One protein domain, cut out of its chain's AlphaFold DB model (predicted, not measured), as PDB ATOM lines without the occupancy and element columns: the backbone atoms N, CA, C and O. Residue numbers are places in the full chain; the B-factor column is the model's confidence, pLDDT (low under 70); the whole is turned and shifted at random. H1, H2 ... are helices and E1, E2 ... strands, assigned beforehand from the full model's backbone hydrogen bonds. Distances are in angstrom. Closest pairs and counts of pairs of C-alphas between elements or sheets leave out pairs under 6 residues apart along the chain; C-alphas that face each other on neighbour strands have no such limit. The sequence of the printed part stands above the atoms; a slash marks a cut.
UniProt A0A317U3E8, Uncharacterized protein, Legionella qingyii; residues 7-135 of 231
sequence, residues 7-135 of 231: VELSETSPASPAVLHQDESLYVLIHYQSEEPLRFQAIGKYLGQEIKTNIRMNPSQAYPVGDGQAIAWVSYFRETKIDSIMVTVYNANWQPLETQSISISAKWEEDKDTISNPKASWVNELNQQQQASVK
ATOM      1  N   VAL A   7      49.175  -7.310 -10.648       96.75
ATOM      2  CA  VAL A   7      49.409  -8.052  -9.407       96.75
ATOM      3  C   VAL A   7      49.141  -9.530  -9.648       96.75
ATOM      4  O   VAL A   7      48.059  -9.916 -10.087       96.75
ATOM      5  N   GLU A   8      50.114 -10.363  -9.298       97.25
ATOM      6  CA  GLU A   8      50.050 -11.815  -9.435       97.25
ATOM      7  C   GLU A   8      50.345 -12.490  -8.091       97.25
ATOM      8  O   GLU A   8      51.307 -12.153  -7.398       97.25
ATOM      9  N   LEU A   9      49.505 -13.462  -7.726       97.31
ATOM     10  CA  LEU A   9      49.715 -14.337  -6.574       97.31
ATOM     11  C   LEU A   9      50.316 -15.648  -7.085       97.31
ATOM     12  O   LEU A   9      49.617 -16.414  -7.746       97.31
ATOM     13  N   SER A  10      51.592 -15.899  -6.803       94.12
ATOM     14  CA  SER A  10      52.331 -17.006  -7.429       94.12
ATOM     15  C   SER A  10      52.419 -18.250  -6.549       94.12
ATOM     16  O   SER A  10      52.218 -19.367  -7.021       94.12
ATOM     17  N   GLU A  11      52.705 -18.073  -5.257       94.88
ATOM     18  CA  GLU A  11      53.030 -19.177  -4.351       94.88
ATOM     19  C   GLU A  11      52.473 -18.960  -2.942       94.88
ATOM     20  O   GLU A  11      52.292 -17.829  -2.484       94.88
ATOM     21  N   THR A  12      52.265 -20.064  -2.216       96.88
ATOM     22  CA  THR A  12      51.992 -20.038  -0.775       96.88
ATOM     23  C   THR A  12      53.042 -20.805   0.011       96.88
ATOM     24  O   THR A  12      53.596 -21.800  -0.456       96.88
ATOM     25  N   SER A  13      53.284 -20.365   1.242       96.25
ATOM     26  CA  SER A  13      54.108 -21.085   2.207       96.25
ATOM     27  C   SER A  13      53.366 -21.153   3.545       96.25
ATOM     28  O   SER A  13      53.089 -20.099   4.110       96.25
ATOM     29  N   PRO A  14      53.079 -22.340   4.099       95.06
ATOM     30  CA  PRO A  14      53.319 -23.660   3.513       95.06
ATOM     31  C   PRO A  14      52.620 -23.852   2.156       95.06
ATOM     32  O   PRO A  14      51.645 -23.166   1.833       95.06
ATOM     33  N   ALA A  15      53.159 -24.757   1.340       93.94
ATOM     34  CA  ALA A  15      52.556 -25.089   0.055       93.94
ATOM     35  C   ALA A  15      51.200 -25.780   0.272       93.94
ATOM     36  O   ALA A  15      51.034 -26.553   1.212       93.94
ATOM     37  N   SER A  16      50.230 -25.505  -0.598       91.88
ATOM     38  CA  SER A  16      48.923 -26.166  -0.563       91.88
ATOM     39  C   SER A  16      49.020 -27.617  -1.078       91.88
ATOM     40  O   SER A  16      49.630 -27.829  -2.128       91.88
ATOM     41  N   PRO A  17      48.363 -28.608  -0.441       94.44
ATOM     42  CA  PRO A  17      47.529 -28.487   0.753       94.44
ATOM     43  C   PRO A  17      48.354 -28.352   2.042       94.44
ATOM     44  O   PRO A  17      49.398 -28.982   2.178       94.44
ATOM     45  N   ALA A  18      47.843 -27.588   3.009       93.12
ATOM     46  CA  ALA A  18      48.523 -27.314   4.272       93.12
ATOM     47  C   ALA A  18      47.641 -27.621   5.491       93.12
ATOM     48  O   ALA A  18      46.466 -27.251   5.544       93.12
ATOM     49  N   VAL A  19      48.239 -28.246   6.504       93.81
ATOM     50  CA  VAL A  19      47.690 -28.305   7.862       93.81
ATOM     51  C   VAL A  19      48.580 -27.431   8.733       93.81
ATOM     52  O   VAL A  19      49.794 -27.619   8.768       93.81
ATOM     53  N   LEU A  20      47.978 -26.428   9.356       93.38
ATOM     54  CA  LEU A  20      48.647 -25.402  10.139       93.38
ATOM     55  C   LEU A  20      48.273 -25.547  11.611       93.38
ATOM     56  O   LEU A  20      47.132 -25.866  11.950       93.38
ATOM     57  N   HIS A  21      49.218 -25.249  12.488       91.94
ATOM     58  CA  HIS A  21      48.951 -25.140  13.915       91.94
ATOM     59  C   HIS A  21      48.266 -23.810  14.246       91.94
ATOM     60  O   HIS A  21      48.273 -22.858  13.457       91.94
ATOM     61  N   GLN A  22      47.681 -23.723  15.439       88.12
ATOM     62  CA  GLN A  22      47.125 -22.475  15.954       88.12
ATOM     63  C   GLN A  22      48.144 -21.325  15.849       88.12
ATOM     64  O   GLN A  22      49.314 -21.489  16.188       88.12
ATOM     65  N   ASP A  23      47.686 -20.152  15.394       88.50
ATOM     66  CA  ASP A  23      48.509 -18.949  15.172       88.50
ATOM     67  C   ASP A  23      49.623 -19.094  14.107       88.50
ATOM     68  O   ASP A  23      50.339 -18.128  13.821       88.50
ATOM     69  N   GLU A  24      49.759 -20.249  13.452       92.31
ATOM     70  CA  GLU A  24      50.714 -20.418  12.361       92.31
ATOM     71  C   GLU A  24      50.249 -19.647  11.119       92.31
ATOM     72  O   GLU A  24      49.076 -19.658  10.737       92.31
ATOM     73  N   SER A  25      51.176 -18.920  10.495       94.56
ATOM     74  CA  SER A  25      50.873 -18.069   9.345       94.56
ATOM     75  C   SER A  25      50.981 -18.825   8.031       94.56
ATOM     76  O   SER A  25      51.989 -19.472   7.754       94.56
ATOM     77  N   LEU A  26      49.967 -18.641   7.194       96.31
ATOM     78  CA  LEU A  26      49.991 -18.992   5.787       96.31
ATOM     79  C   LEU A  26      50.351 -17.744   4.979       96.31
ATOM     80  O   LEU A  26      49.600 -16.766   4.959       96.31
ATOM     81  N   TYR A  27      51.524 -17.774   4.355       96.94
ATOM     82  CA  TYR A  27      52.095 -16.679   3.577       96.94
ATOM     83  C   TYR A  27      51.741 -16.818   2.097       96.94
ATOM     84  O   TYR A  27      51.676 -17.932   1.577       96.94
ATOM     85  N   VAL A  28      51.582 -15.685   1.417       97.12
ATOM     86  CA  VAL A  28      51.369 -15.572  -0.029       97.12
ATOM     87  C   VAL A  28      52.456 -14.681  -0.619       97.12
ATOM     88  O   VAL A  28      52.680 -13.572  -0.122       97.12
ATOM     89  N   LEU A  29      53.115 -15.180  -1.665       97.50
ATOM     90  CA  LEU A  29      54.057 -14.424  -2.481       97.50
ATOM     91  C   LEU A  29      53.285 -13.625  -3.531       97.50
ATOM     92  O   LEU A  29      52.450 -14.169  -4.256       97.50
ATOM     93  N   ILE A  30      53.570 -12.328  -3.589       97.56
ATOM     94  CA  ILE A  30      52.903 -11.379  -4.473       97.56
ATOM     95  C   ILE A  30      53.962 -10.756  -5.372       97.56
ATOM     96  O   ILE A  30      54.919 -10.164  -4.875       97.56
ATOM     97  N   HIS A  31      53.773 -10.843  -6.681       97.50
ATOM     98  CA  HIS A  31      54.532 -10.065  -7.655       97.50
ATOM     99  C   HIS A  31      53.675  -8.890  -8.093       97.50
ATOM    100  O   HIS A  31      52.481  -9.061  -8.342       97.50
ATOM    101  N   TYR A  32      54.257  -7.697  -8.157       96.19
ATOM    102  CA  TYR A  32      53.510  -6.515  -8.558       96.19
ATOM    103  C   TYR A  32      54.326  -5.591  -9.457       96.19
ATOM    104  O   TYR A  32      55.548  -5.506  -9.340       96.19
ATOM    105  N   GLN A  33      53.607  -4.864 -10.305       96.50
ATOM    106  CA  GLN A  33      54.078  -3.710 -11.054       96.50
ATOM    107  C   GLN A  33      53.067  -2.579 -10.866       96.50
ATOM    108  O   GLN A  33      51.863  -2.786 -11.043       96.50
ATOM    109  N   SER A  34      53.528  -1.398 -10.454       95.25
ATOM    110  CA  SER A  34      52.639  -0.258 -10.215       95.25
ATOM    111  C   SER A  34      53.316   1.091 -10.407       95.25
ATOM    112  O   SER A  34      54.512   1.237 -10.166       95.25
ATOM    113  N   GLU A  35      52.523   2.096 -10.778       94.19
ATOM    114  CA  GLU A  35      52.917   3.509 -10.835       94.19
ATOM    115  C   GLU A  35      52.647   4.264  -9.518       94.19
ATOM    116  O   GLU A  35      53.026   5.429  -9.383       94.19
ATOM    117  N   GLU A  36      52.053   3.609  -8.515       94.12
ATOM    118  CA  GLU A  36      51.875   4.161  -7.169       94.12
ATOM    119  C   GLU A  36      52.269   3.162  -6.064       94.12
ATOM    120  O   GLU A  36      52.350   1.958  -6.307       94.12
ATOM    121  N   PRO A  37      52.546   3.620  -4.826       94.69
ATOM    122  CA  PRO A  37      52.819   2.709  -3.720       94.69
ATOM    123  C   PRO A  37      51.592   1.864  -3.364       94.69
ATOM    124  O   PRO A  37      50.487   2.395  -3.206       94.69
ATOM    125  N   LEU A  38      51.809   0.567  -3.149       95.56
ATOM    126  CA  LEU A  38      50.746  -0.411  -2.905       95.56
ATOM    127  C   LEU A  38      50.771  -0.977  -1.488       95.56
ATOM    128  O   LEU A  38      51.821  -1.103  -0.865       95.56
ATOM    129  N   ARG A  39      49.609  -1.386  -0.983       95.56
ATOM    130  CA  ARG A  39      49.455  -2.165   0.252       95.56
ATOM    131  C   ARG A  39      48.675  -3.436  -0.050       95.56
ATOM    132  O   ARG A  39      47.736  -3.413  -0.840       95.56
ATOM    133  N   PHE A  40      49.016  -4.514   0.646       95.94
ATOM    134  CA  PHE A  40      48.393  -5.823   0.455       95.94
ATOM    135  C   PHE A  40      47.828  -6.345   1.774       95.94
ATOM    136  O   PHE A  40      48.502  -6.302   2.810       95.94
ATOM    137  N   GLN A  41      46.593  -6.843   1.746       96.06
ATOM    138  CA  GLN A  41      45.948  -7.474   2.897       96.06
ATOM    139  C   GLN A  41      45.344  -8.813   2.485       96.06
ATOM    140  O   GLN A  41      44.517  -8.856   1.578       96.06
ATOM    141  N   ALA A  42      45.752  -9.889   3.159       96.50
ATOM    142  CA  ALA A  42      45.233 -11.231   2.911       96.50
ATOM    143  C   ALA A  42      44.070 -11.586   3.852       96.50
ATOM    144  O   ALA A  42      44.122 -11.321   5.055       96.50
ATOM    145  N   ILE A  43      43.045 -12.242   3.306       96.25
ATOM    146  CA  ILE A  43      41.907 -12.820   4.031       96.25
ATOM    147  C   ILE A  43      41.627 -14.213   3.465       96.25
ATOM    148  O   ILE A  43      41.568 -14.400   2.251       96.25
ATOM    149  N   GLY A  44      41.427 -15.203   4.333       96.44
ATOM    150  CA  GLY A  44      40.997 -16.534   3.911       96.44
ATOM    151  C   GLY A  44      39.506 -16.583   3.571       96.44
ATOM    152  O   GLY A  44      38.682 -15.936   4.226       96.44
ATOM    153  N   LYS A  45      39.151 -17.372   2.555       97.38
ATOM    154  CA  LYS A  45      37.768 -17.635   2.148       97.38
ATOM    155  C   LYS A  45      37.454 -19.126   2.195       97.38
ATOM    156  O   LYS A  45      38.329 -19.964   1.993       97.38
ATOM    157  N   TYR A  46      36.195 -19.446   2.468       96.75
ATOM    158  CA  TYR A  46      35.659 -20.799   2.387       96.75
ATOM    159  C   TYR A  46      34.265 -20.763   1.772       96.75
ATOM    160  O   TYR A  46      33.404 -20.003   2.219       96.75
ATOM    161  N   LEU A  47      34.046 -21.552   0.721       94.62
ATOM    162  CA  LEU A  47      32.803 -21.608  -0.052       94.62
ATOM    163  C   LEU A  47      32.332 -20.214  -0.500       94.62
ATOM    164  O   LEU A  47      31.151 -19.878  -0.447       94.62
ATOM    165  N   GLY A  48      33.288 -19.374  -0.907       92.06
ATOM    166  CA  GLY A  48      33.043 -18.005  -1.362       92.06
ATOM    167  C   GLY A  48      32.855 -16.963  -0.253       92.06
ATOM    168  O   GLY A  48      32.819 -15.773  -0.571       92.06
ATOM    169  N   GLN A  49      32.799 -17.358   1.022       95.88
ATOM    170  CA  GLN A  49      32.636 -16.448   2.162       95.88
ATOM    171  C   GLN A  49      33.977 -16.100   2.811       95.88
ATOM    172  O   GLN A  49      34.815 -16.971   3.019       95.88
ATOM    173  N   GLU A  50      34.172 -14.829   3.160       96.44
ATOM    174  CA  GLU A  50      35.351 -14.358   3.900       96.44
ATOM    175  C   GLU A  50      35.297 -14.784   5.370       96.44
ATOM    176  O   GLU A  50      34.316 -14.521   6.069       96.44
ATOM    177  N   ILE A  51      36.386 -15.368   5.871       95.06
ATOM    178  CA  ILE A  51      36.511 -15.736   7.283       95.06
ATOM    179  C   ILE A  51      37.210 -14.607   8.037       95.06
ATOM    180  O   ILE A  51      38.435 -14.488   8.022       95.06
ATOM    181  N   LYS A  52      36.406 -13.778   8.708       93.56
ATOM    182  CA  LYS A  52      36.862 -12.613   9.494       93.56
ATOM    183  C   LYS A  52      36.925 -12.857  10.999       93.56
ATOM    184  O   LYS A  52      37.368 -11.991  11.747       93.56
ATOM    185  N   THR A  53      36.439 -13.999  11.466       90.75
ATOM    186  CA  THR A  53      36.467 -14.361  12.882       90.75
ATOM    187  C   THR A  53      37.812 -14.986  13.232       90.75
ATOM    188  O   THR A  53      38.370 -15.743  12.446       90.75
ATOM    189  N   ASN A  54      38.330 -14.677  14.426       87.12
ATOM    190  CA  ASN A  54      39.562 -15.271  14.958       87.12
ATOM    191  C   ASN A  54      40.769 -15.187  14.002       87.12
ATOM    192  O   ASN A  54      41.587 -16.100  13.976       87.12
ATOM    193  N   ILE A  55      40.874 -14.106  13.235       91.94
ATOM    194  CA  ILE A  55      41.917 -13.900  12.233       91.94
ATOM    195  C   ILE A  55      43.025 -12.988  12.772       91.94
ATOM    196  O   ILE A  55      42.749 -11.991  13.446       91.94
ATOM    197  N   ARG A  56      44.278 -13.277  12.416       88.62
ATOM    198  CA  ARG A  56      45.343 -12.269  12.350       88.62
ATOM    199  C   ARG A  56      45.762 -12.098  10.899       88.62
ATOM    200  O   ARG A  56      45.920 -13.074  10.168       88.62
ATOM    201  N   MET A  57      45.967 -10.848  10.518       85.00
ATOM    202  CA  MET A  57      46.357 -10.454   9.169       85.00
ATOM    203  C   MET A  57      47.745  -9.823   9.199       85.00
ATOM    204  O   MET A  57      48.188  -9.311  10.232       85.00
ATOM    205  N   ASN A  58      48.401  -9.817   8.044       83.31
ATOM    206  CA  ASN A  58      49.691  -9.174   7.878       83.31
ATOM    207  C   ASN A  58      49.655  -7.655   8.126       83.31
ATOM    208  O   ASN A  58      48.649  -6.997   7.853       83.31
ATOM    209  N   PRO A  59      50.783  -7.059   8.558       77.12
ATOM    210  CA  PRO A  59      50.966  -5.615   8.499       77.12
ATOM    211  C   PRO A  59      50.906  -5.142   7.037       77.12
ATOM    212  O   PRO A  59      51.765  -5.487   6.227       77.12
ATOM    213  N   SER A  60      49.916  -4.335   6.667       83.31
ATOM    214  CA  SER A  60      49.774  -3.837   5.288       83.31
ATOM    215  C   SER A  60      50.566  -2.543   5.077       83.31
ATOM    216  O   SER A  60      49.999  -1.471   4.857       83.31
ATOM    217  N   GLN A  61      51.893  -2.621   5.198       86.31
ATOM    218  CA  GLN A  61      52.780  -1.499   4.878       86.31
ATOM    219  C   GLN A  61      52.710  -1.122   3.391       86.31
ATOM    220  O   GLN A  61      52.299  -1.936   2.565       86.31
ATOM    221  N   ALA A  62      53.129   0.102   3.063       90.56
ATOM    222  CA  ALA A  62      53.253   0.528   1.676       90.56
ATOM    223  C   ALA A  62      54.553  -0.022   1.070       90.56
ATOM    224  O   ALA A  62      55.634   0.178   1.624       90.56
ATOM    225  N   TYR A  63      54.427  -0.703  -0.059       91.81
ATOM    226  CA  TYR A  63      55.518  -1.147  -0.912       91.81
ATOM    227  C   TYR A  63      55.821  -0.061  -1.958       91.81
ATOM    228  O   TYR A  63      54.905   0.664  -2.361       91.81
ATOM    229  N   PRO A  64      57.093   0.112  -2.362       92.31
ATOM    230  CA  PRO A  64      57.498   1.168  -3.285       92.31
ATOM    231  C   PRO A  64      56.929   0.963  -4.694       92.31
ATOM    232  O   PRO A  64      56.530  -0.139  -5.063       92.31
ATOM    233  N   VAL A  65      56.939   2.044  -5.473       93.75
ATOM    234  CA  VAL A  65      56.543   2.058  -6.886       93.75
ATOM    235  C   VAL A  65      57.471   1.200  -7.755       93.75
ATOM    236  O   VAL A  65      58.640   1.015  -7.414       93.75
ATOM    237  N   GLY A  66      56.975   0.757  -8.908       93.88
ATOM    238  CA  GLY A  66      57.705  -0.041  -9.891       93.88
ATOM    239  C   GLY A  66      57.418  -1.534  -9.770       93.88
ATOM    240  O   GLY A  66      56.348  -1.931  -9.309       93.88
ATOM    241  N   ASP A  67      58.380  -2.336 -10.219       95.06
ATOM    242  CA  ASP A  67      58.353  -3.795 -10.176       95.06
ATOM    243  C   ASP A  67      58.922  -4.315  -8.852       95.06
ATOM    244  O   ASP A  67      60.021  -3.930  -8.439       95.06
ATOM    245  N   GLY A  68      58.197  -5.211  -8.184       94.38
ATOM    246  CA  GLY A  68      58.614  -5.716  -6.883       94.38
ATOM    247  C   GLY A  68      57.939  -7.008  -6.446       94.38
ATOM    248  O   GLY A  68      57.024  -7.533  -7.081       94.38
ATOM    249  N   GLN A  69      58.429  -7.519  -5.319       96.00
ATOM    250  CA  GLN A  69      57.833  -8.631  -4.592       96.00
ATOM    251  C   GLN A  69      57.296  -8.136  -3.253       96.00
ATOM    252  O   GLN A  69      57.900  -7.291  -2.590       96.00
ATOM    253  N   ALA A  70      56.158  -8.683  -2.853       95.19
ATOM    254  CA  ALA A  70      55.511  -8.395  -1.592       95.19
ATOM    255  C   ALA A  70      55.058  -9.686  -0.912       95.19
ATOM    256  O   ALA A  70      54.888 -10.734  -1.535       95.19
ATOM    257  N   ILE A  71      54.863  -9.585   0.399       95.25
ATOM    258  CA  ILE A  71      54.341 -10.663   1.228       95.25
ATOM    259  C   ILE A  71      53.054 -10.214   1.913       95.25
ATOM    260  O   ILE A  71      52.977  -9.124   2.494       95.25
ATOM    261  N   ALA A  72      52.051 -11.083   1.861       95.69
ATOM    262  CA  ALA A  72      50.870 -11.017   2.708       95.69
ATOM    263  C   ALA A  72      50.685 -12.361   3.412       95.69
ATOM    264  O   ALA A  72      51.189 -13.388   2.962       95.69
ATOM    265  N   TRP A  73      49.998 -12.362   4.547       95.19
ATOM    266  CA  TRP A  73      49.778 -13.580   5.312       95.19
ATOM    267  C   TRP A  73      48.513 -13.497   6.145       95.19
ATOM    268  O   TRP A  73      48.067 -12.415   6.538       95.19
ATOM    269  N   VAL A  74      47.961 -14.672   6.422       95.94
ATOM    270  CA  VAL A  74      46.802 -14.869   7.285       95.94
ATOM    271  C   VAL A  74      47.088 -15.994   8.276       95.94
ATOM    272  O   VAL A  74      47.802 -16.944   7.963       95.94
ATOM    273  N   SER A  75      46.550 -15.886   9.485       94.75
ATOM    274  CA  SER A  75      46.543 -16.969  10.477       94.75
ATOM    275  C   SER A  75      45.245 -16.936  11.270       94.75
ATOM    276  O   SER A  75      44.588 -15.891  11.341       94.75
ATOM    277  N   TYR A  76      44.896 -18.066  11.879       94.38
ATOM    278  CA  TYR A  76      43.699 -18.187  12.696       94.38
ATOM    279  C   TYR A  76      44.020 -18.733  14.091       94.38
ATOM    280  O   TYR A  76      44.846 -19.630  14.258       94.38
ATOM    281  N   PHE A  77      43.344 -18.187  15.104       88.94
ATOM    282  CA  PHE A  77      43.497 -18.598  16.510       88.94
ATOM    283  C   PHE A  77      42.721 -19.866  16.871       88.94
ATOM    284  O   PHE A  77      42.859 -20.380  17.976       88.94
ATOM    285  N   ARG A  78      41.810 -20.301  16.005       89.88
ATOM    286  CA  ARG A  78      40.925 -21.443  16.235       89.88
ATOM    287  C   ARG A  78      40.874 -22.305  14.992       89.88
ATOM    288  O   ARG A  78      41.221 -21.830  13.907       89.88
ATOM    289  N   GLU A  79      40.360 -23.521  15.154       92.75
ATOM    290  CA  GLU A  79      40.102 -24.412  14.030       92.75
ATOM    291  C   GLU A  79      39.337 -23.679  12.923       92.75
ATOM    292  O   GLU A  79      38.255 -23.127  13.130       92.75
ATOM    293  N   THR A  80      39.966 -23.622  11.755       95.19
ATOM    294  CA  THR A  80      39.486 -22.867  10.599       95.19
ATOM    295  C   THR A  80      39.892 -23.604   9.339       95.19
ATOM    296  O   THR A  80      40.992 -24.140   9.258       95.19
ATOM    297  N   LYS A  81      39.022 -23.620   8.331       95.88
ATOM    298  CA  LYS A  81      39.313 -24.197   7.019       95.88
ATOM    299  C   LYS A  81      39.068 -23.158   5.939       95.88
ATOM    300  O   LYS A  81      38.056 -22.467   5.996       95.88
ATOM    301  N   ILE A  82      39.963 -23.083   4.960       97.19
ATOM    302  CA  ILE A  82      39.847 -22.197   3.796       97.19
ATOM    303  C   ILE A  82      40.116 -22.965   2.502       97.19
ATOM    304  O   ILE A  82      40.855 -23.954   2.490       97.19
ATOM    305  N   ASP A  83      39.496 -22.506   1.420       97.56
ATOM    306  CA  ASP A  83      39.677 -23.014   0.053       97.56
ATOM    307  C   ASP A  83      40.328 -21.990  -0.893       97.56
ATOM    308  O   ASP A  83      40.666 -22.289  -2.039       97.56
ATOM    309  N   SER A  84      40.513 -20.760  -0.421       97.50
ATOM    310  CA  SER A  84      41.181 -19.707  -1.170       97.50
ATOM    311  C   SER A  84      41.701 -18.618  -0.239       97.50
ATOM    312  O   SER A  84      41.187 -18.413   0.865       97.50
ATOM    313  N   ILE A  85      42.731 -17.906  -0.690       97.00
ATOM    314  CA  ILE A  85      43.172 -16.649  -0.082       97.00
ATOM    315  C   ILE A  85      42.820 -15.530  -1.039       97.00
ATOM    316  O   ILE A  85      43.168 -15.577  -2.217       97.00
ATOM    317  N   MET A  86      42.155 -14.518  -0.507       97.12
ATOM    318  CA  MET A  86      41.864 -13.272  -1.184       97.12
ATOM    319  C   MET A  86      42.855 -12.212  -0.714       97.12
ATOM    320  O   MET A  86      43.007 -12.001   0.489       97.12
ATOM    321  N   VAL A  87      43.520 -11.543  -1.651       97.56
ATOM    322  CA  VAL A  87      44.415 -10.421  -1.376       97.56
ATOM    323  C   VAL A  87      43.794  -9.156  -1.943       97.56
ATOM    324  O   VAL A  87      43.649  -9.020  -3.157       97.56
ATOM    325  N   THR A  88      43.446  -8.219  -1.065       97.19
ATOM    326  CA  THR A  88      42.996  -6.886  -1.474       97.19
ATOM    327  C   THR A  88      44.203  -5.972  -1.636       97.19
ATOM    328  O   THR A  88      45.042  -5.867  -0.732       97.19
ATOM    329  N   VAL A  89      44.275  -5.307  -2.786       97.12
ATOM    330  CA  VAL A  89      45.313  -4.340  -3.142       97.12
ATOM    331  C   VAL A  89      44.772  -2.942  -2.873       97.12
ATOM    332  O   VAL A  89      43.696  -2.582  -3.352       97.12
ATOM    333  N   TYR A  90      45.515  -2.143  -2.117       96.44
ATOM    334  CA  TYR A  90      45.190  -0.746  -1.842       96.44
ATOM    335  C   TYR A  90      46.314   0.168  -2.317       96.44
ATOM    336  O   TYR A  90      47.471  -0.244  -2.346       96.44
ATOM    337  N   ASN A  91      46.001   1.432  -2.585       93.75
ATOM    338  CA  ASN A  91      47.033   2.461  -2.700       93.75
ATOM    339  C   ASN A  91      47.576   2.883  -1.317       93.75
ATOM    340  O   ASN A  91      47.121   2.428  -0.257       93.75
ATOM    341  N   ALA A  92      48.532   3.815  -1.309       89.25
ATOM    342  CA  ALA A  92      49.137   4.358  -0.091       89.25
ATOM    343  C   ALA A  92      48.115   4.897   0.938       89.25
ATOM    344  O   ALA A  92      48.371   4.801   2.145       89.25
ATOM    345  N   ASN A  93      46.967   5.399   0.461       90.19
ATOM    346  CA  ASN A  93      45.888   6.027   1.231       90.19
ATOM    347  C   ASN A  93      44.763   5.056   1.634       90.19
ATOM    348  O   ASN A  93      43.703   5.512   2.058       90.19
ATOM    349  N   TRP A  94      44.974   3.741   1.509       92.06
ATOM    350  CA  TRP A  94      43.976   2.710   1.828       92.06
ATOM    351  C   TRP A  94      42.718   2.734   0.949       92.06
ATOM    352  O   TRP A  94      41.678   2.202   1.338       92.06
ATOM    353  N   GLN A  95      42.792   3.307  -0.253       94.38
ATOM    354  CA  GLN A  95      41.718   3.148  -1.232       94.38
ATOM    355  C   GLN A  95      41.890   1.803  -1.946       94.38
ATOM    356  O   GLN A  95      42.989   1.535  -2.439       94.38
ATOM    357  N   PRO A  96      40.855   0.942  -1.977       95.81
ATOM    358  CA  PRO A  96      40.943  -0.346  -2.653       95.81
ATOM    359  C   PRO A  96      41.048  -0.133  -4.165       95.81
ATOM    360  O   PRO A  96      40.261   0.617  -4.741       95.81
ATOM    361  N   LEU A  97      42.020  -0.798  -4.787       95.56
ATOM    362  CA  LEU A  97      42.269  -0.748  -6.227       95.56
ATOM    363  C   LEU A  97      41.708  -1.994  -6.910       95.56
ATOM    364  O   LEU A  97      40.882  -1.891  -7.812       95.56
ATOM    365  N   GLU A  98      42.118  -3.172  -6.436       96.19
ATOM    366  CA  GLU A  98      41.666  -4.458  -6.961       96.19
ATOM    367  C   GLU A  98      41.759  -5.571  -5.913       96.19
ATOM    368  O   GLU A  98      42.168  -5.370  -4.764       96.19
ATOM    369  N   THR A  99      41.332  -6.771  -6.292       96.56
ATOM    370  CA  THR A  99      41.398  -7.955  -5.442       96.56
ATOM    371  C   THR A  99      41.802  -9.153  -6.278       96.56
ATOM    372  O   THR A  99      41.170  -9.442  -7.291       96.56
ATOM    373  N   GLN A 100      42.824  -9.865  -5.817       97.06
ATOM    374  CA  GLN A 100      43.302 -11.103  -6.420       97.06
ATOM    375  C   GLN A 100      42.974 -12.282  -5.508       97.06
ATOM    376  O   GLN A 100      42.771 -12.121  -4.301       97.06
ATOM    377  N   SER A 101      42.867 -13.484  -6.064       96.88
ATOM    378  CA  SER A 101      42.622 -14.690  -5.270       96.88
ATOM    379  C   SER A 101      43.434 -15.865  -5.781       96.88
ATOM    380  O   SER A 101      43.577 -16.047  -6.985       96.88
ATOM    381  N   ILE A 102      43.929 -16.675  -4.850       96.50
ATOM    382  CA  ILE A 102      44.625 -17.929  -5.132       96.50
ATOM    383  C   ILE A 102      43.879 -19.077  -4.456       96.50
ATOM    384  O   ILE A 102      43.548 -19.009  -3.267       96.50
ATOM    385  N   SER A 103      43.575 -20.118  -5.229       97.00
ATOM    386  CA  SER A 103      42.909 -21.325  -4.735       97.00
ATOM    387  C   SER A 103      43.897 -22.203  -3.983       97.00
ATOM    388  O   SER A 103      44.978 -22.497  -4.490       97.00
ATOM    389  N   ILE A 104      43.516 -22.653  -2.791       96.75
ATOM    390  CA  ILE A 104      44.357 -23.479  -1.921       96.75
ATOM    391  C   ILE A 104      43.507 -24.461  -1.113       96.75
ATOM    392  O   ILE A 104      42.283 -24.421  -1.132       96.75
ATOM    393  N   SER A 105      44.145 -25.332  -0.346       96.81
ATOM    394  CA  SER A 105      43.486 -26.083   0.715       96.81
ATOM    395  C   SER A 105      44.294 -25.926   1.990       96.81
ATOM    396  O   SER A 105      45.415 -26.419   2.070       96.81
ATOM    397  N   ALA A 106      43.746 -25.214   2.971       96.50
ATOM    398  CA  ALA A 106      44.409 -25.039   4.254       96.50
ATOM    399  C   ALA A 106      43.440 -25.235   5.419       96.50
ATOM    400  O   ALA A 106      42.278 -24.816   5.366       96.50
ATOM    401  N   LYS A 107      43.935 -25.877   6.477       95.44
ATOM    402  CA  LYS A 107      43.212 -26.087   7.731       95.44
ATOM    403  C   LYS A 107      44.112 -25.720   8.907       95.44
ATOM    404  O   LYS A 107      45.241 -26.184   8.960       95.44
ATOM    405  N   TRP A 108      43.593 -24.934   9.842       94.38
ATOM    406  CA  TRP A 108      44.189 -24.707  11.154       94.38
ATOM    407  C   TRP A 108      43.623 -25.710  12.148       94.38
ATOM    408  O   TRP A 108      42.405 -25.886  12.193       94.38
ATOM    409  N   GLU A 109      44.480 -26.336  12.947       91.75
ATOM    410  CA  GLU A 109      44.096 -27.283  13.995       91.75
ATOM    411  C   GLU A 109      44.461 -26.747  15.383       91.75
ATOM    412  O   GLU A 109      45.471 -26.066  15.575       91.75
ATOM    413  N   GLU A 110      43.603 -27.038  16.360       82.12
ATOM    414  CA  GLU A 110      43.822 -26.706  17.769       82.12
ATOM    415  C   GLU A 110      44.690 -27.802  18.394       82.12
ATOM    416  O   GLU A 110      44.203 -28.656  19.132       82.12
ATOM    417  N   ASP A 111      45.971 -27.830  18.019       75.25
ATOM    418  CA  ASP A 111      46.908 -28.842  18.501       75.25
ATOM    419  C   ASP A 111      47.994 -28.247  19.406       75.25
ATOM    420  O   ASP A 111      48.358 -27.076  19.291       75.25
ATOM    421  N   LYS A 112      48.506 -29.058  20.342       62.78
ATOM    422  CA  LYS A 112      49.569 -28.642  21.284       62.78
ATOM    423  C   LYS A 112      50.968 -28.720  20.685       62.78
ATOM    424  O   LYS A 112      51.931 -28.326  21.349       62.78
ATOM    425  N   ASP A 113      51.083 -29.277  19.487       64.88
ATOM    426  CA  ASP A 113      52.365 -29.416  18.825       64.88
ATOM    427  C   ASP A 113      52.891 -28.047  18.381       64.88
ATOM    428  O   ASP A 113      52.151 -27.188  17.906       64.88
ATOM    429  N   THR A 114      54.184 -27.821  18.603       63.91
ATOM    430  CA  THR A 114      54.832 -26.507  18.395       63.91
ATOM    431  C   THR A 114      55.718 -26.475  17.154       63.91
ATOM    432  O   THR A 114      56.363 -25.462  16.871       63.91
ATOM    433  N   ILE A 115      55.773 -27.579  16.407       73.56
ATOM    434  CA  ILE A 115      56.646 -27.720  15.246       73.56
ATOM    435  C   ILE A 115      55.938 -27.128  14.029       73.56
ATOM    436  O   ILE A 115      55.184 -27.806  13.344       73.56
ATOM    437  N   SER A 116      56.194 -25.850  13.751       79.56
ATOM    438  CA  SER A 116      55.685 -25.199  12.540       79.56
ATOM    439  C   SER A 116      56.207 -25.865  11.266       79.56
ATOM    440  O   SER A 116      57.332 -26.374  11.212       79.56
ATOM    441  N   ASN A 117      55.411 -25.774  10.208       85.00
ATOM    442  CA  ASN A 117      55.790 -26.203   8.875       85.00
ATOM    443  C   ASN A 117      57.048 -25.459   8.389       85.00
ATOM    444  O   ASN A 117      57.256 -24.276   8.704       85.00
ATOM    445  N   PRO A 118      57.888 -26.116   7.570       86.75
ATOM    446  CA  PRO A 118      59.023 -25.455   6.950       86.75
ATOM    447  C   PRO A 118      58.538 -24.317   6.047       86.75
ATOM    448  O   PRO A 118      57.653 -24.489   5.208       86.75
ATOM    449  N   LYS A 119      59.137 -23.139   6.226       90.88
ATOM    450  CA  LYS A 119      58.846 -21.955   5.415       90.88
ATOM    451  C   LYS A 119      59.735 -21.933   4.176       90.88
ATOM    452  O   LYS A 119      60.913 -22.286   4.259       90.88
ATOM    453  N   ALA A 120      59.193 -21.474   3.052       93.25
ATOM    454  CA  ALA A 120      59.985 -21.198   1.859       93.25
ATOM    455  C   ALA A 120      61.036 -20.103   2.132       93.25
ATOM    456  O   ALA A 120      60.846 -19.245   2.999       93.25
ATOM    457  N   SER A 121      62.147 -20.111   1.390       91.94
ATOM    458  CA  SER A 121      63.266 -19.175   1.599       91.94
ATOM    459  C   SER A 121      62.845 -17.707   1.477       91.94
ATOM    460  O   SER A 121      63.206 -16.894   2.331       91.94
ATOM    461  N   TRP A 122      62.000 -17.394   0.491       94.56
ATOM    462  CA  TRP A 122      61.492 -16.044   0.234       94.56
ATOM    463  C   TRP A 122      60.711 -15.463   1.418       94.56
ATOM    464  O   TRP A 122      60.703 -14.250   1.620       94.56
ATOM    465  N   VAL A 123      60.084 -16.306   2.251       94.69
ATOM    466  CA  VAL A 123      59.294 -15.850   3.406       94.69
ATOM    467  C   VAL A 123      60.180 -15.105   4.393       94.69
ATOM    468  O   VAL A 123      59.779 -14.080   4.939       94.69
ATOM    469  N   ASN A 124      61.388 -15.610   4.639       90.75
ATOM    470  CA  ASN A 124      62.308 -14.985   5.583       90.75
ATOM    471  C   ASN A 124      62.849 -13.666   5.024       90.75
ATOM    472  O   ASN A 124      62.876 -12.670   5.742       90.75
ATOM    473  N   GLU A 125      63.214 -13.649   3.743       90.81
ATOM    474  CA  GLU A 125      63.730 -12.462   3.056       90.81
ATOM    475  C   GLU A 125      62.688 -11.340   3.013       90.81
ATOM    476  O   GLU A 125      62.960 -10.225   3.464       90.81
ATOM    477  N   LEU A 126      61.464 -11.635   2.564       92.50
ATOM    478  CA  LEU A 126      60.399 -10.637   2.466       92.50
ATOM    479  C   LEU A 126      59.903 -10.176   3.839       92.50
ATOM    480  O   LEU A 126      59.624  -8.992   4.006       92.50
ATOM    481  N   ASN A 127      59.847 -11.048   4.853       89.75
ATOM    482  CA  ASN A 127      59.532 -10.607   6.217       89.75
ATOM    483  C   ASN A 127      60.616  -9.682   6.782       89.75
ATOM    484  O   ASN A 127      60.290  -8.706   7.457       89.75
ATOM    485  N   GLN A 128      61.897  -9.959   6.518       86.06
ATOM    486  CA  GLN A 128      62.986  -9.072   6.935       86.06
ATOM    487  C   GLN A 128      62.911  -7.723   6.220       86.06
ATOM    488  O   GLN A 128      63.040  -6.687   6.871       86.06
ATOM    489  N   GLN A 129      62.640  -7.716   4.913       85.12
ATOM    490  CA  GLN A 129      62.405  -6.482   4.160       85.12
ATOM    491  C   GLN A 129      61.197  -5.722   4.709       85.12
ATOM    492  O   GLN A 129      61.275  -4.514   4.915       85.12
ATOM    493  N   GLN A 130      60.105  -6.421   5.023       83.81
ATOM    494  CA  GLN A 130      58.921  -5.822   5.622       83.81
ATOM    495  C   GLN A 130      59.259  -5.152   6.955       83.81
ATOM    496  O   GLN A 130      58.991  -3.973   7.147       83.81
ATOM    497  N   GLN A 131      59.951  -5.852   7.850       78.25
ATOM    498  CA  GLN A 131      60.374  -5.298   9.138       78.25
ATOM    499  C   GLN A 131      61.353  -4.125   8.987       78.25
ATOM    500  O   GLN A 131      61.253  -3.148   9.728       78.25
ATOM    501  N   ALA A 132      62.264  -4.180   8.012       74.62
ATOM    502  CA  ALA A 132      63.203  -3.099   7.720       74.62
ATOM    503  C   ALA A 132      62.530  -1.857   7.110       74.62
ATOM    504  O   ALA A 132      63.065  -0.755   7.239       74.62
ATOM    505  N   SER A 133      61.377  -2.024   6.461       66.88
ATOM    506  CA  SER A 133      60.557  -0.946   5.896       66.88
ATOM    507  C   SER A 133      59.626  -0.307   6.927       66.88
ATOM    508  O   SER A 133      59.289   0.867   6.787       66.88
ATOM    509  N   VAL A 134      59.334  -0.987   8.047       64.25
ATOM    510  CA  VAL A 134      58.831  -0.358   9.288       64.25
ATOM    511  C   VAL A 134      59.963   0.401  10.005       64.25
ATOM    512  O   VAL A 134      60.048   0.471  11.230       64.25
ATOM    513  N   LYS A 135      60.849   1.048   9.245       55.41
ATOM    514  CA  LYS A 135      61.529   2.247   9.718       55.41
ATOM    515  C   LYS A 135      60.461   3.320   9.762       55.41
ATOM    516  O   LYS A 135      60.256   4.046   8.795       55.41
TER     517      LYS A 135
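This is residues 7 to 135 of the 231 residues of an uncharacterized protein of Legionella qingyii (UniProt A0A317U3E8). Two strongly twisted four-stranded sheets lie face to face as a sandwich, E1, E3, E6 and E5 in one and E2, E8, E7 and E4 in the other, the second curled like part of a barrel. The helix H1 covers the outside of the first sheet, reached by a long link that folds back from the end of E8. The printed part has 129 residues with eight named strands, then one named helix; it is mostly strand. The first sheet has the order E1, E3, E6, E5 and is antiparallel; the second, E2, E8, E7, E4, is mixed. The whole is compact, with a radius of gyration of the C-alphas of 14.2 A and spans of 44 by 30 by 23 A.

Find C-alpha 7 at (49.409, -8.052, -9.407); there E1 begins, residues 7 to 13. E2 holds residues 18 to 21. E3, residues 26 to 34, is 24.8 A long, and E4, residues 38 to 46, 25.9 A. After the short E5, residues 55 to 57, look for E6, residues 66 to 76, 32.2 A long. E7, residues 80 to 91, bends by 82 degrees at residue 83; E8, residues 96 to 109, bends by 78 degrees at residue 104. H1, residues 121 to 133, runs 18.9 A to C-alpha 133 at (60.557, -0.946, 5.896).

In the first sheet, E1 and E3 are antiparallel at 159 degrees, with N 8 and O 31 2.9 A apart, within hydrogen-bond range. E3 and E6 are antiparallel, with N 28 to O 72 at 2.8 A. E6 and E5 form a hairpin, with N 56 to O 75 at 2.8 A; the pairing is staggered, E6 using residues 66 to 74 for E3 and 74 to 76 for E5. H1 is on this sheet at a height of 8.9 A, over E3 and E6, and only just across the strands, at 60.0 degrees to E3 on the local plane. Its closest C-alphas to E6 are Leu 126 and Ile 71, 6.2 A apart; 8 of its 9 O i to N i+4 pairs are within range. Between the sheets, look at Ala 42 of E4 and Ala 72 of E6, their closest C-alphas, at 5.6 A. Those of E1 and E8 are Leu 9 and Ile 102, at 6.4 A. In the second sheet, E2 and E8 are parallel, with N 20 to O 107 at 2.8 A. E8 and E7 form a hairpin, with N 87 to O 100 at 2.8 A, and E7 and E4 are antiparallel, with N 43 to O 86 at 2.8 A. H1 is not on this sheet.

The C-alphas of Glu 35 and Lys 112 are the two farthest apart, 45.6 A. The printed part has no cut, and its one long link joins E8 to H1 through 11 residues. The mean pLDDT of the printed part is 91.5; residues 112 to 114 and 133 to 135 are under 70.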